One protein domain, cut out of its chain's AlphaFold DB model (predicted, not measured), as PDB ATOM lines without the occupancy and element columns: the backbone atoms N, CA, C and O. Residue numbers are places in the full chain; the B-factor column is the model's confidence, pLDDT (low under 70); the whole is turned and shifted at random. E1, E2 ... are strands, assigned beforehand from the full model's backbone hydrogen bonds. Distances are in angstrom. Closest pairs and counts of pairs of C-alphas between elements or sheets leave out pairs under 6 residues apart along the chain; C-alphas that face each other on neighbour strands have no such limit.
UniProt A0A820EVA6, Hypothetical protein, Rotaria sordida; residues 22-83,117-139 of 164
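AT A GLANCE: This is residues 22 to 83 and 117 to 139 of the 164 residues of the protein "Hypothetical protein" of Rotaria sordida (UniProt A0A820EVA6). A single sheet of six strands curls like part of a barrel and folds back on itself, with E1 and E6 on one side facing E4, E3 and E2 on the other and E5 as the hinge between them. The ring is not closed by strand pairing: its two edge strands, E1 and E2, come near each other, and residues 72 to 83 lead off from the end of E4 with no named element. The printed part has 85 residues, with no named helix and six named strands, E1 to E6 along the chain; the sheet's order is E1, E6, E5, E4, E3, E2, all antiparallel, and the class is all strand. The whole is compact, with a radius of gyration of the C-alphas of 12.5 A, and flat in outline, spanning 35 by 33 by 16 A.

HOW THE PARTS SIT: The sheet is strongly twisted and a folded sheet, one sheet bent back into two leaves that face each other. E5, residues 118 to 124, is the hinge, and its pairing is staggered. Its residues 120 to 124 pair with E6, residues 127 to 133, in a hairpin where N 122 and O 129 are 2.8 A apart, within hydrogen-bond range. Its residues 118 to 119 pair with E4, residues 66 to 71, where N 119 and O 69 are 2.9 A apart. E4 forms a hairpin with E3, residues 55 to 63, at 153 degrees, with N 61 and O 68 2.8 A apart. E3 forms a hairpin with the edge strand E2, residues 43 to 50, with N 47 and O 58 2.8 A apart; E2, E3 and E4 are a meander, each strand the antiparallel neighbour of the one before. On the other leaf E6 is antiparallel to the edge strand E1, residues 28 to 35, at 156 degrees, with N 31 and O 130 2.9 A apart. The closest C-alphas of E1 and E2 are those of Leu 33 and Phe 47, 7.1 A apart. E2 and E6 are apart.

IN THESE COORDINATES: E1 begins at C-alpha 28, (472.104, 450.204, 458.116), and is 21.4 A long. E2 is 23.3 A long, and E3, the longest strand by residues, is 26.0 A. E4 is 17.0 A and E5 19.3 A. E6, 19.5 A, ends at C-alpha 133, (468.885, 448.984, 455.699). Residues 22 to 23 pair antiparallel with residues 29 to 30 of E1.

THE WHOLE: The two C-alphas farthest apart, those of Tyr 77 and Asp 125, are 36.7 A apart. Residues 84 to 116 are not printed, and C-alphas 83 and 117 are 17.8 A apart across the cut. Of the links that are printed whole, E1 to E2 is short and the others are tight. The mean pLDDT of the printed part is 89.3; residues 22 to 26 are under 70.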
ATOM      1  N   SER A  22     471.166 453.326 466.432       62.84
ATOM      2  CA  SER A  22     472.612 453.282 466.167       62.84
ATOM      3  C   SER A  22     472.866 452.857 464.724       62.84
ATOM      4  O   SER A  22     472.446 451.771 464.323       62.84
ATOM      5  N   ALA A  23     473.542 453.695 463.939       58.00
ATOM      6  CA  ALA A  23     473.927 453.359 462.571       58.00
ATOM      7  C   ALA A  23     475.158 452.435 462.573       58.00
ATOM      8  O   ALA A  23     476.166 452.742 463.207       58.00
ATOM      9  N   LEU A  24     475.081 451.308 461.864       53.50
ATOM     10  CA  LEU A  24     476.203 450.396 461.626       53.50
ATOM     11  C   LEU A  24     476.508 450.447 460.127       53.50
ATOM     12  O   LEU A  24     475.827 449.814 459.330       53.50
ATOM     13  N   ASN A  25     477.507 451.241 459.739       55.00
ATOM     14  CA  ASN A  25     477.782 451.674 458.357       55.00
ATOM     15  C   ASN A  25     476.701 452.613 457.785       55.00
ATOM     16  O   ASN A  25     475.533 452.539 458.160       55.00
ATOM     17  N   ASP A  26     477.078 453.468 456.827       59.75
ATOM     18  CA  ASP A  26     476.273 454.587 456.285       59.75
ATOM     19  C   ASP A  26     474.880 454.226 455.709       59.75
ATOM     20  O   ASP A  26     474.172 455.092 455.197       59.75
ATOM     21  N   LYS A  27     474.454 452.954 455.744       75.31
ATOM     22  CA  LYS A  27     473.183 452.477 455.172       75.31
ATOM     23  C   LYS A  27     472.360 451.537 456.056       75.31
ATOM     24  O   LYS A  27     471.257 451.186 455.631       75.31
ATOM     25  N   GLN A  28     472.840 451.115 457.229       82.75
ATOM     26  CA  GLN A  28     472.104 450.204 458.116       82.75
ATOM     27  C   GLN A  28     471.836 450.863 459.465       82.75
ATOM     28  O   GLN A  28     472.714 451.487 460.057       82.75
ATOM     29  N   ILE A  29     470.608 450.711 459.946       87.75
ATOM     30  CA  ILE A  29     470.176 451.196 461.248       87.75
ATOM     31  C   ILE A  29     469.890 450.017 462.164       87.75
ATOM     32  O   ILE A  29     469.395 448.971 461.732       87.75
ATOM     33  N   ARG A  30     470.176 450.223 463.444       91.25
ATOM     34  CA  ARG A  30     469.633 449.422 464.531       91.25
ATOM     35  C   ARG A  30     468.594 450.230 465.275       91.25
ATOM     36  O   ARG A  30     468.827 451.407 465.532       91.25
ATOM     37  N   TYR A  31     467.495 449.587 465.628       91.19
ATOM     38  CA  TYR A  31     466.422 450.180 466.409       91.19
ATOM     39  C   TYR A  31     466.047 449.209 467.525       91.19
ATOM     40  O   TYR A  31     465.615 448.089 467.256       91.19
ATOM     41  N   GLU A  32     466.248 449.607 468.777       94.12
ATOM     42  CA  GLU A  32     465.736 448.845 469.922       94.12
ATOM     43  C   GLU A  32     464.203 448.746 469.810       94.12
ATOM     44  O   GLU A  32     463.575 449.680 469.342       94.12
ATOM     45  N   LEU A  33     463.573 447.617 470.141       94.06
ATOM     46  CA  LEU A  33     462.111 447.458 470.057       94.06
ATOM     47  C   LEU A  33     461.500 447.344 471.452       94.06
ATOM     48  O   LEU A  33     460.813 448.254 471.916       94.06
ATOM     49  N   CYS A  34     461.740 446.215 472.115       95.00
ATOM     50  CA  CYS A  34     461.297 445.921 473.477       95.00
ATOM     51  C   CYS A  34     462.158 444.813 474.096       95.00
ATOM     52  O   CYS A  34     462.963 444.186 473.401       95.00
ATOM     53  N   ALA A  35     461.960 444.528 475.383       96.06
ATOM     54  CA  ALA A  35     462.618 443.395 476.016       96.06
ATOM     55  C   ALA A  35     462.027 442.069 475.511       96.06
ATOM     56  O   ALA A  35     460.860 441.991 475.113       96.06
ATOM     57  N   ILE A  36     462.804 440.986 475.590       94.44
ATOM     58  CA  ILE A  36     462.351 439.636 475.201       94.44
ATOM     59  C   ILE A  36     461.113 439.155 475.975       94.44
ATOM     60  O   ILE A  36     460.371 438.306 475.483       94.44
ATOM     61  N   ASN A  37     460.890 439.688 477.178       94.19
ATOM     62  CA  ASN A  37     459.784 439.310 478.058       94.19
ATOM     63  C   ASN A  37     458.521 440.152 477.831       94.19
ATOM     64  O   ASN A  37     457.461 439.792 478.331       94.19
ATOM     65  N   ASP A  38     458.606 441.229 477.045       94.75
ATOM     66  CA  ASP A  38     457.466 442.111 476.770       94.75
ATOM     67  C   ASP A  38     456.520 441.543 475.700       94.75
ATOM     68  O   ASP A  38     455.438 442.085 475.473       94.75
ATOM     69  N   LEU A  39     456.935 440.475 475.014       95.06
ATOM     70  CA  LEU A  39     456.153 439.802 473.984       95.06
ATOM     71  C   LEU A  39     456.133 438.299 474.255       95.06
ATOM     72  O   LEU A  39     457.162 437.626 474.146       95.06
ATOM     73  N   ASN A  40     454.961 437.760 474.590       95.38
ATOM     74  CA  ASN A  40     454.807 436.329 474.836       95.38
ATOM     75  C   ASN A  40     454.739 435.541 473.526       95.38
ATOM     76  O   ASN A  40     454.463 436.075 472.452       95.38
ATOM     77  N   ASN A  41     455.005 434.239 473.607       94.62
ATOM     78  CA  ASN A  41     454.893 433.361 472.450       94.62
ATOM     79  C   ASN A  41     453.441 433.313 471.939       94.62
ATOM     80  O   ASN A  41     452.515 433.148 472.728       94.62
ATOM     81  N   GLY A  42     453.252 433.438 470.626       93.81
ATOM     82  CA  GLY A  42     451.936 433.551 469.996       93.81
ATOM     83  C   GLY A  42     451.361 434.971 469.995       93.81
ATOM     84  O   GLY A  42     450.197 435.144 469.647       93.81
ATOM     85  N   GLN A  43     452.148 435.985 470.366       95.19
ATOM     86  CA  GLN A  43     451.740 437.387 470.296       95.19
ATOM     87  C   GLN A  43     452.490 438.144 469.200       95.19
ATOM     88  O   GLN A  43     453.561 437.747 468.734       95.19
ATOM     89  N   MET A  44     451.912 439.281 468.825       96.50
ATOM     90  CA  MET A  44     452.505 440.243 467.910       96.50
ATOM     91  C   MET A  44     452.334 441.666 468.444       96.50
ATOM     92  O   MET A  44     451.386 441.948 469.178       96.50
ATOM     93  N   LYS A  45     453.260 442.556 468.089       96.50
ATOM     94  CA  LYS A  45     453.276 443.954 468.524       96.50
ATOM     95  C   LYS A  45     453.788 444.850 467.404       96.50
ATOM     96  O   LYS A  45     454.738 444.500 466.711       96.50
ATOM     97  N   GLU A  46     453.139 445.993 467.231       96.31
ATOM     98  CA  GLU A  46     453.526 447.007 466.251       96.31
ATOM     99  C   GLU A  46     454.437 448.060 466.890       96.31
ATOM    100  O   GLU A  46     454.233 448.458 468.039       96.31
ATOM    101  N   PHE A  47     455.426 448.512 466.127       94.88
ATOM    102  CA  PHE A  47     456.364 449.569 466.480       94.88
ATOM    103  C   PHE A  47     456.449 450.576 465.336       94.88
ATOM    104  O   PHE A  47     456.483 450.196 464.167       94.88
ATOM    105  N   GLU A  48     456.497 451.863 465.660       92.75
ATOM    106  CA  GLU A  48     456.687 452.930 464.679       92.75
ATOM    107  C   GLU A  48     458.155 453.368 464.691       92.75
ATOM    108  O   GLU A  48     458.673 453.779 465.727       92.75
ATOM    109  N   ILE A  49     458.828 453.276 463.544       89.31
ATOM    110  CA  ILE A  49     460.221 453.686 463.377       89.31
ATOM    111  C   ILE A  49     460.254 454.974 462.575       89.31
ATOM    112  O   ILE A  49     459.952 454.994 461.379       89.31
ATOM    113  N   LYS A  50     460.676 456.044 463.247       86.12
ATOM    114  CA  LYS A  50     460.869 457.365 462.658       86.12
ATOM    115  C   LYS A  50     462.352 457.589 462.422       86.12
ATOM    116  O   LYS A  50     463.151 457.572 463.352       86.12
ATOM    117  N   THR A  51     462.711 457.805 461.165       82.00
ATOM    118  CA  THR A  51     464.042 458.263 460.761       82.00
ATOM    119  C   THR A  51     463.916 459.636 460.107       82.00
ATOM    120  O   THR A  51     462.815 460.060 459.758       82.00
ATOM    121  N   SER A  52     465.034 460.331 459.888       79.06
ATOM    122  CA  SER A  52     465.030 461.640 459.215       79.06
ATOM    123  C   SER A  52     464.504 461.600 457.774       79.06
ATOM    124  O   SER A  52     464.180 462.649 457.228       79.06
ATOM    125  N   LEU A  53     464.438 460.417 457.153       77.12
ATOM    126  CA  LEU A  53     464.044 460.240 455.752       77.12
ATOM    127  C   LEU A  53     462.703 459.510 455.599       77.12
ATOM    128  O   LEU A  53     461.931 459.823 454.698       77.12
ATOM    129  N   VAL A  54     462.425 458.536 456.470       81.38
ATOM    130  CA  VAL A  54     461.308 457.590 456.326       81.38
ATOM    131  C   VAL A  54     460.647 457.334 457.675       81.38
ATOM    132  O   VAL A  54     461.327 457.154 458.688       81.38
ATOM    133  N   ASN A  55     459.317 457.245 457.662       86.88
ATOM    134  CA  ASN A  55     458.523 456.707 458.761       86.88
ATOM    135  C   ASN A  55     457.895 455.376 458.326       86.88
ATOM    136  O   ASN A  55     457.165 455.329 457.331       86.88
ATOM    137  N   THR A  56     458.181 454.302 459.058       90.12
ATOM    138  CA  THR A  56     457.663 452.966 458.755       90.12
ATOM    139  C   THR A  56     457.166 452.255 460.007       90.12
ATOM    140  O   THR A  56     457.661 452.473 461.110       90.12
ATOM    141  N   SER A  57     456.171 451.388 459.834       92.94
ATOM    142  CA  SER A  57     455.585 450.599 460.919       92.94
ATOM    143  C   SER A  57     456.056 449.158 460.794       92.94
ATOM    144  O   SER A  57     455.896 448.538 459.740       92.94
ATOM    145  N   ILE A  58     456.607 448.621 461.873       95.00
ATOM    146  CA  ILE A  58     457.181 447.281 461.953       95.00
ATOM    147  C   ILE A  58     456.310 446.413 462.850       95.00
ATOM    148  O   ILE A  58     455.916 446.827 463.936       95.00
ATOM    149  N   LEU A  59     456.027 445.196 462.402       96.75
ATOM    150  CA  LEU A  59     455.342 444.173 463.172       96.75
ATOM    151  C   LEU A  59     456.365 443.167 463.688       96.75
ATOM    152  O   LEU A  59     456.988 442.453 462.904       96.75
ATOM    153  N   LEU A  60     456.502 443.092 465.007       97.50
ATOM    154  CA  LEU A  60     457.255 442.052 465.691       97.50
ATOM    155  C   LEU A  60     456.308 440.911 466.062       97.50
ATOM    156  O   LEU A  60     455.275 441.137 466.687       97.50
ATOM    157  N   ILE A  61     456.675 439.683 465.715       97.38
ATOM    158  CA  ILE A  61     455.925 438.466 466.019       97.38
ATOM    159  C   ILE A  61     456.835 437.532 466.805       97.38
ATOM    160  O   ILE A  61     457.972 437.291 466.396       97.38
ATOM    161  N   ARG A  62     456.334 436.967 467.907       96.25
ATOM    162  CA  ARG A  62     457.013 435.874 468.609       96.25
ATOM    163  C   ARG A  62     456.248 434.581 468.397       96.25
ATOM    164  O   ARG A  62     455.110 434.455 468.843       96.25
ATOM    165  N   GLN A  63     456.880 433.600 467.769       94.62
ATOM    166  CA  GLN A  63     456.281 432.290 467.535       94.62
ATOM    167  C   GLN A  63     457.324 431.185 467.635       94.62
ATOM    168  O   GLN A  63     458.450 431.337 467.171       94.62
ATOM    169  N   ASN A  64     456.952 430.072 468.263       92.25
ATOM    170  CA  ASN A  64     457.845 428.952 468.562       92.25
ATOM    171  C   ASN A  64     459.158 429.405 469.235       92.25
ATOM    172  O   ASN A  64     460.232 428.913 468.904       92.25
ATOM    173  N   ASN A  65     459.069 430.374 470.157       91.50
ATOM    174  CA  ASN A  65     460.206 431.012 470.837       91.50
ATOM    175  C   ASN A  65     461.217 431.719 469.915       91.50
ATOM    176  O   ASN A  65     462.334 432.011 470.333       91.50
ATOM    177  N   ARG A  66     460.818 432.037 468.683       94.25
ATOM    178  CA  ARG A  66     461.602 432.813 467.721       94.25
ATOM    179  C   ARG A  66     460.925 434.151 467.465       94.25
ATOM    180  O   ARG A  66     459.700 434.249 467.532       94.25
ATOM    181  N   PHE A  67     461.729 435.165 467.175       96.06
ATOM    182  CA  PHE A  67     461.255 436.502 466.841       96.06
ATOM    183  C   PHE A  67     461.371 436.741 465.342       96.06
ATOM    184  O   PHE A  67     462.374 436.387 464.720       96.06
ATOM    185  N   TYR A  68     460.337 437.351 464.782       96.75
ATOM    186  CA  TYR A  68     460.257 437.705 463.376       96.75
ATOM    187  C   TYR A  68     459.795 439.151 463.263       96.75
ATOM    188  O   TYR A  68     458.850 439.544 463.945       96.75
ATOM    189  N   ALA A  69     460.451 439.936 462.411       96.12
ATOM    190  CA  ALA A  69     460.061 441.311 462.143       96.12
ATOM    191  C   ALA A  69     459.669 441.483 460.678       96.12
ATOM    192  O   ALA A  69     460.401 441.082 459.770       96.12
ATOM    193  N   TYR A  70     458.516 442.110 460.468       95.50
ATOM    194  CA  TYR A  70     457.935 442.362 459.155       95.50
ATOM    195  C   TYR A  70     457.469 443.806 459.024       95.50
ATOM    196  O   TYR A  70     457.318 444.508 460.023       95.50
ATOM    197  N   SER A  71     457.177 444.255 457.804       93.19
ATOM    198  CA  SER A  71     456.356 445.459 457.645       93.19
ATOM    199  C   SER A  71     454.981 445.213 458.271       93.19
ATOM    200  O   SER A  71     454.364 444.175 458.041       93.19
ATOM    201  N   SER A  72     454.489 446.161 459.067       93.94
ATOM    202  CA  SER A  72     453.182 446.028 459.722       93.94
ATOM    203  C   SER A  72     452.010 446.209 458.761       93.94
ATOM    204  O   SER A  72     450.876 445.848 459.065       93.94
ATOM    205  N   LYS A  73     452.254 446.755 457.571       92.06
ATOM    206  CA  LYS A  73     451.204 447.029 456.595       92.06
ATOM    207  C   LYS A  73     451.021 445.835 455.664       92.06
ATOM    208  O   LYS A  73     451.966 445.361 455.047       92.06
ATOM    209  N   CYS A  74     449.778 445.385 455.527       91.00
ATOM    210  CA  CYS A  74     449.406 444.347 454.573       91.00
ATOM    211  C   CYS A  74     449.740 444.785 453.139       91.00
ATOM    212  O   CYS A  74     449.349 445.878 452.728       91.00
ATOM    213  N   CYS A  75     450.366 443.904 452.359       86.88
ATOM    214  CA  CYS A  75     450.703 444.136 450.951       86.88
ATOM    215  C   CYS A  75     449.480 444.482 450.071       86.88
ATOM    216  O   CYS A  75     449.607 445.156 449.064       86.88
ATOM    217  N   HIS A  76     448.263 444.105 450.484       85.31
ATOM    218  CA  HIS A  76     447.040 444.403 449.732       85.31
ATOM    219  C   HIS A  76     446.617 445.889 449.809       85.31
ATOM    220  O   HIS A  76     446.808 446.647 448.865       85.31
ATOM    221  N   TYR A  77     446.059 446.328 450.944       86.06
ATOM    222  CA  TYR A  77     445.564 447.707 451.133       86.06
ATOM    223  C   TYR A  77     446.247 448.452 452.277       86.06
ATOM    224  O   TYR A  77     445.698 449.401 452.833       86.06
ATOM    225  N   LYS A  78     447.464 448.036 452.638       88.75
ATOM    226  CA  LYS A  78     448.321 448.743 453.601       88.75
ATOM    227  C   LYS A  78     447.704 448.887 454.999       88.75
ATOM    228  O   LYS A  78     448.072 449.783 455.757       88.75
ATOM    229  N   LEU A  79     446.771 447.996 455.334       91.25
ATOM    230  CA  LEU A  79     446.100 447.941 456.630       91.25
ATOM    231  C   LEU A  79     446.995 447.270 457.684       91.25
ATOM    232  O   LEU A  79     447.786 446.394 457.325       91.25
ATOM    233  N   PRO A  80     446.864 447.650 458.967       93.81
ATOM    234  CA  PRO A  80     447.740 447.172 460.031       93.81
ATOM    235  C   PRO A  80     447.490 445.691 460.341       93.81
ATOM    236  O   PRO A  80     446.404 445.296 460.770       93.81
ATOM    237  N   LEU A  81     448.518 444.872 460.152       94.81
ATOM    238  CA  LEU A  81     448.497 443.430 460.386       94.81
ATOM    239  C   LEU A  81     448.469 443.074 461.873       94.81
ATOM    240  O   LEU A  81     448.006 441.991 462.212       94.81
ATOM    241  N   VAL A  82     448.854 443.996 462.763       96.19
ATOM    242  CA  VAL A  82     448.709 443.824 464.221       96.19
ATOM    243  C   VAL A  82     447.248 443.653 464.659       96.19
ATOM    244  O   VAL A  82     446.981 443.091 465.713       96.19
ATOM    245  N   LYS A  83     446.281 444.102 463.845       95.50
ATOM    246  CA  LYS A  83     444.847 443.850 464.073       95.50
ATOM    247  C   LYS A  83     444.379 442.496 463.527       95.50
ATOM    248  O   LYS A  83     443.210 442.157 463.674       95.50
ATOM    249  N   PRO A 117     457.868 442.283 453.499       91.25
ATOM    250  CA  PRO A 117     459.246 442.681 453.757       91.25
ATOM    251  C   PRO A 117     459.666 442.173 455.134       91.25
ATOM    252  O   PRO A 117     458.998 442.465 456.126       91.25
ATOM    253  N   LYS A 118     460.743 441.387 455.175       92.50
ATOM    254  CA  LYS A 118     461.319 440.823 456.396       92.50
ATOM    255  C   LYS A 118     462.527 441.651 456.806       92.50
ATOM    256  O   LYS A 118     463.341 442.001 455.953       92.50
ATOM    257  N   TYR A 119     462.645 441.908 458.099       93.56
ATOM    258  CA  TYR A 119     463.769 442.614 458.697       93.56
ATOM    259  C   TYR A 119     464.531 441.686 459.638       93.56
ATOM    260  O   TYR A 119     463.955 440.746 460.200       93.56
ATOM    261  N   ASP A 120     465.821 441.955 459.804       93.81
ATOM    262  CA  ASP A 120     466.664 441.174 460.697       93.81
ATOM    263  C   ASP A 120     466.392 441.573 462.149       93.81
ATOM    264  O   ASP A 120     466.104 442.730 462.465       93.81
ATOM    265  N   VAL A 121     466.460 440.587 463.040       94.56
ATOM    266  CA  VAL A 121     466.241 440.767 464.474       94.56
ATOM    267  C   VAL A 121     467.416 440.163 465.214       94.56
ATOM    268  O   VAL A 121     467.746 438.993 465.027       94.56
ATOM    269  N   GLU A 122     468.013 440.957 466.088       95.00
ATOM    270  CA  GLU A 122     469.076 440.548 466.990       95.00
ATOM    271  C   GLU A 122     468.596 440.671 468.433       95.00
ATOM    272  O   GLU A 122     467.760 441.513 468.761       95.00
ATOM    273  N   ILE A 123     469.124 439.818 469.306       94.19
ATOM    274  CA  ILE A 123     468.867 439.889 470.743       94.19
ATOM    275  C   ILE A 123     470.196 440.203 471.415       94.19
ATOM    276  O   ILE A 123     471.134 439.414 471.321       94.19
ATOM    277  N   VAL A 124     470.268 441.351 472.079       93.94
ATOM    278  CA  VAL A 124     471.459 441.819 472.796       93.94
ATOM    279  C   VAL A 124     471.015 442.216 474.193       93.94
ATOM    280  O   VAL A 124     470.081 442.996 474.325       93.94
ATOM    281  N   ASP A 125     471.627 441.648 475.232       92.75
ATOM    282  CA  ASP A 125     471.322 441.964 476.637       92.75
ATOM    283  C   ASP A 125     469.817 441.921 476.976       92.75
ATOM    284  O   ASP A 125     469.272 442.809 477.625       92.75
ATOM    285  N   ASN A 126     469.121 440.879 476.506       93.38
ATOM    286  CA  ASN A 126     467.668 440.692 476.646       93.38
ATOM    287  C   ASN A 126     466.797 441.763 475.958       93.38
ATOM    288  O   ASN A 126     465.575 441.757 476.130       93.38
ATOM    289  N   GLN A 127     467.393 442.624 475.137       95.06
ATOM    290  CA  GLN A 127     466.711 443.598 474.301       95.06
ATOM    291  C   GLN A 127     466.598 443.078 472.869       95.06
ATOM    292  O   GLN A 127     467.559 442.575 472.287       95.06
ATOM    293  N   ILE A 128     465.409 443.213 472.288       95.50
ATOM    294  CA  ILE A 128     465.168 442.920 470.878       95.50
ATOM    295  C   ILE A 128     465.560 444.153 470.074       95.50
ATOM    296  O   ILE A 128     465.040 445.244 470.311       95.50
ATOM    297  N   ILE A 129     466.453 443.968 469.112       95.00
ATOM    298  CA  ILE A 129     466.959 445.014 468.230       95.00
ATOM    299  C   ILE A 129     466.585 444.652 466.799       95.00
ATOM    300  O   ILE A 129     466.933 443.584 466.299       95.00
ATOM    301  N   LEU A 130     465.878 445.553 466.128       94.19
ATOM    302  CA  LEU A 130     465.662 445.486 464.694       94.19
ATOM    303  C   LEU A 130     466.915 445.962 463.971       94.19
ATOM    304  O   LEU A 130     467.438 447.031 464.283       94.19
ATOM    305  N   VAL A 131     467.338 445.222 462.955       92.56
ATOM    306  CA  VAL A 131     468.420 445.610 462.058       92.56
ATOM    307  C   VAL A 131     467.863 445.712 460.641       92.56
ATOM    308  O   VAL A 131     467.310 444.759 460.095       92.56
ATOM    309  N   ALA A 132     467.986 446.889 460.030       90.06
ATOM    310  CA  ALA A 132     467.426 447.142 458.707       90.06
ATOM    311  C   ALA A 132     468.279 448.127 457.911       90.06
ATOM    312  O   ALA A 132     468.880 449.047 458.465       90.06
ATOM    313  N   LYS A 133     468.316 447.965 456.587       88.31
ATOM    314  CA  LYS A 133     468.885 448.984 455.699       88.31
ATOM    315  C   LYS A 133     467.849 450.071 455.460       88.31
ATOM    316  O   LYS A 133     466.682 449.759 455.252       88.31
ATOM    317  N   ILE A 134     468.279 451.329 455.402       82.44
ATOM    318  CA  ILE A 134     467.371 452.476 455.208       82.44
ATOM    319  C   ILE A 134     466.518 452.297 453.938       82.44
ATOM    320  O   ILE A 134     465.314 452.521 453.959       82.44
ATOM    321  N   GLN A 135     467.122 451.783 452.864       81.44
ATOM    322  CA  GLN A 135     466.458 451.522 451.578       81.44
ATOM    323  C   GLN A 135     465.371 450.433 451.642       81.44
ATOM    324  O   GLN A 135     464.499 450.376 450.779       81.44
ATOM    325  N   ASP A 136     465.426 449.541 452.633       83.69
ATOM    326  CA  ASP A 136     464.461 448.450 452.791       83.69
ATOM    327  C   ASP A 136     463.263 448.857 453.668       83.69
ATOM    328  O   ASP A 136     462.231 448.185 453.660       83.69
ATOM    329  N   LEU A 137     463.359 449.977 454.395       81.81
ATOM    330  CA  LEU A 137     462.273 450.504 455.235       81.81
ATOM    331  C   LEU A 137     461.119 451.095 454.413       81.81
ATOM    332  O   LEU A 137     459.992 451.154 454.904       81.81
ATOM    333  N   GLU A 138     461.390 451.506 453.170       75.06
ATOM    334  CA  GLU A 138     460.397 452.051 452.230       75.06
ATOM    335  C   GLU A 138     459.610 450.962 451.489       75.06
ATOM    336  O   GLU A 138     458.560 451.233 450.900       75.06
ATOM    337  N   LYS A 139     460.106 449.721 451.490       75.19
ATOM    338  CA  LYS A 139     459.491 448.626 450.740       75.19
ATOM    339  C   LYS A 139     458.243 448.139 451.467       75.19
ATOM    340  O   LYS A 139     458.285 447.837 452.654       75.19
TER     341      LYS A 139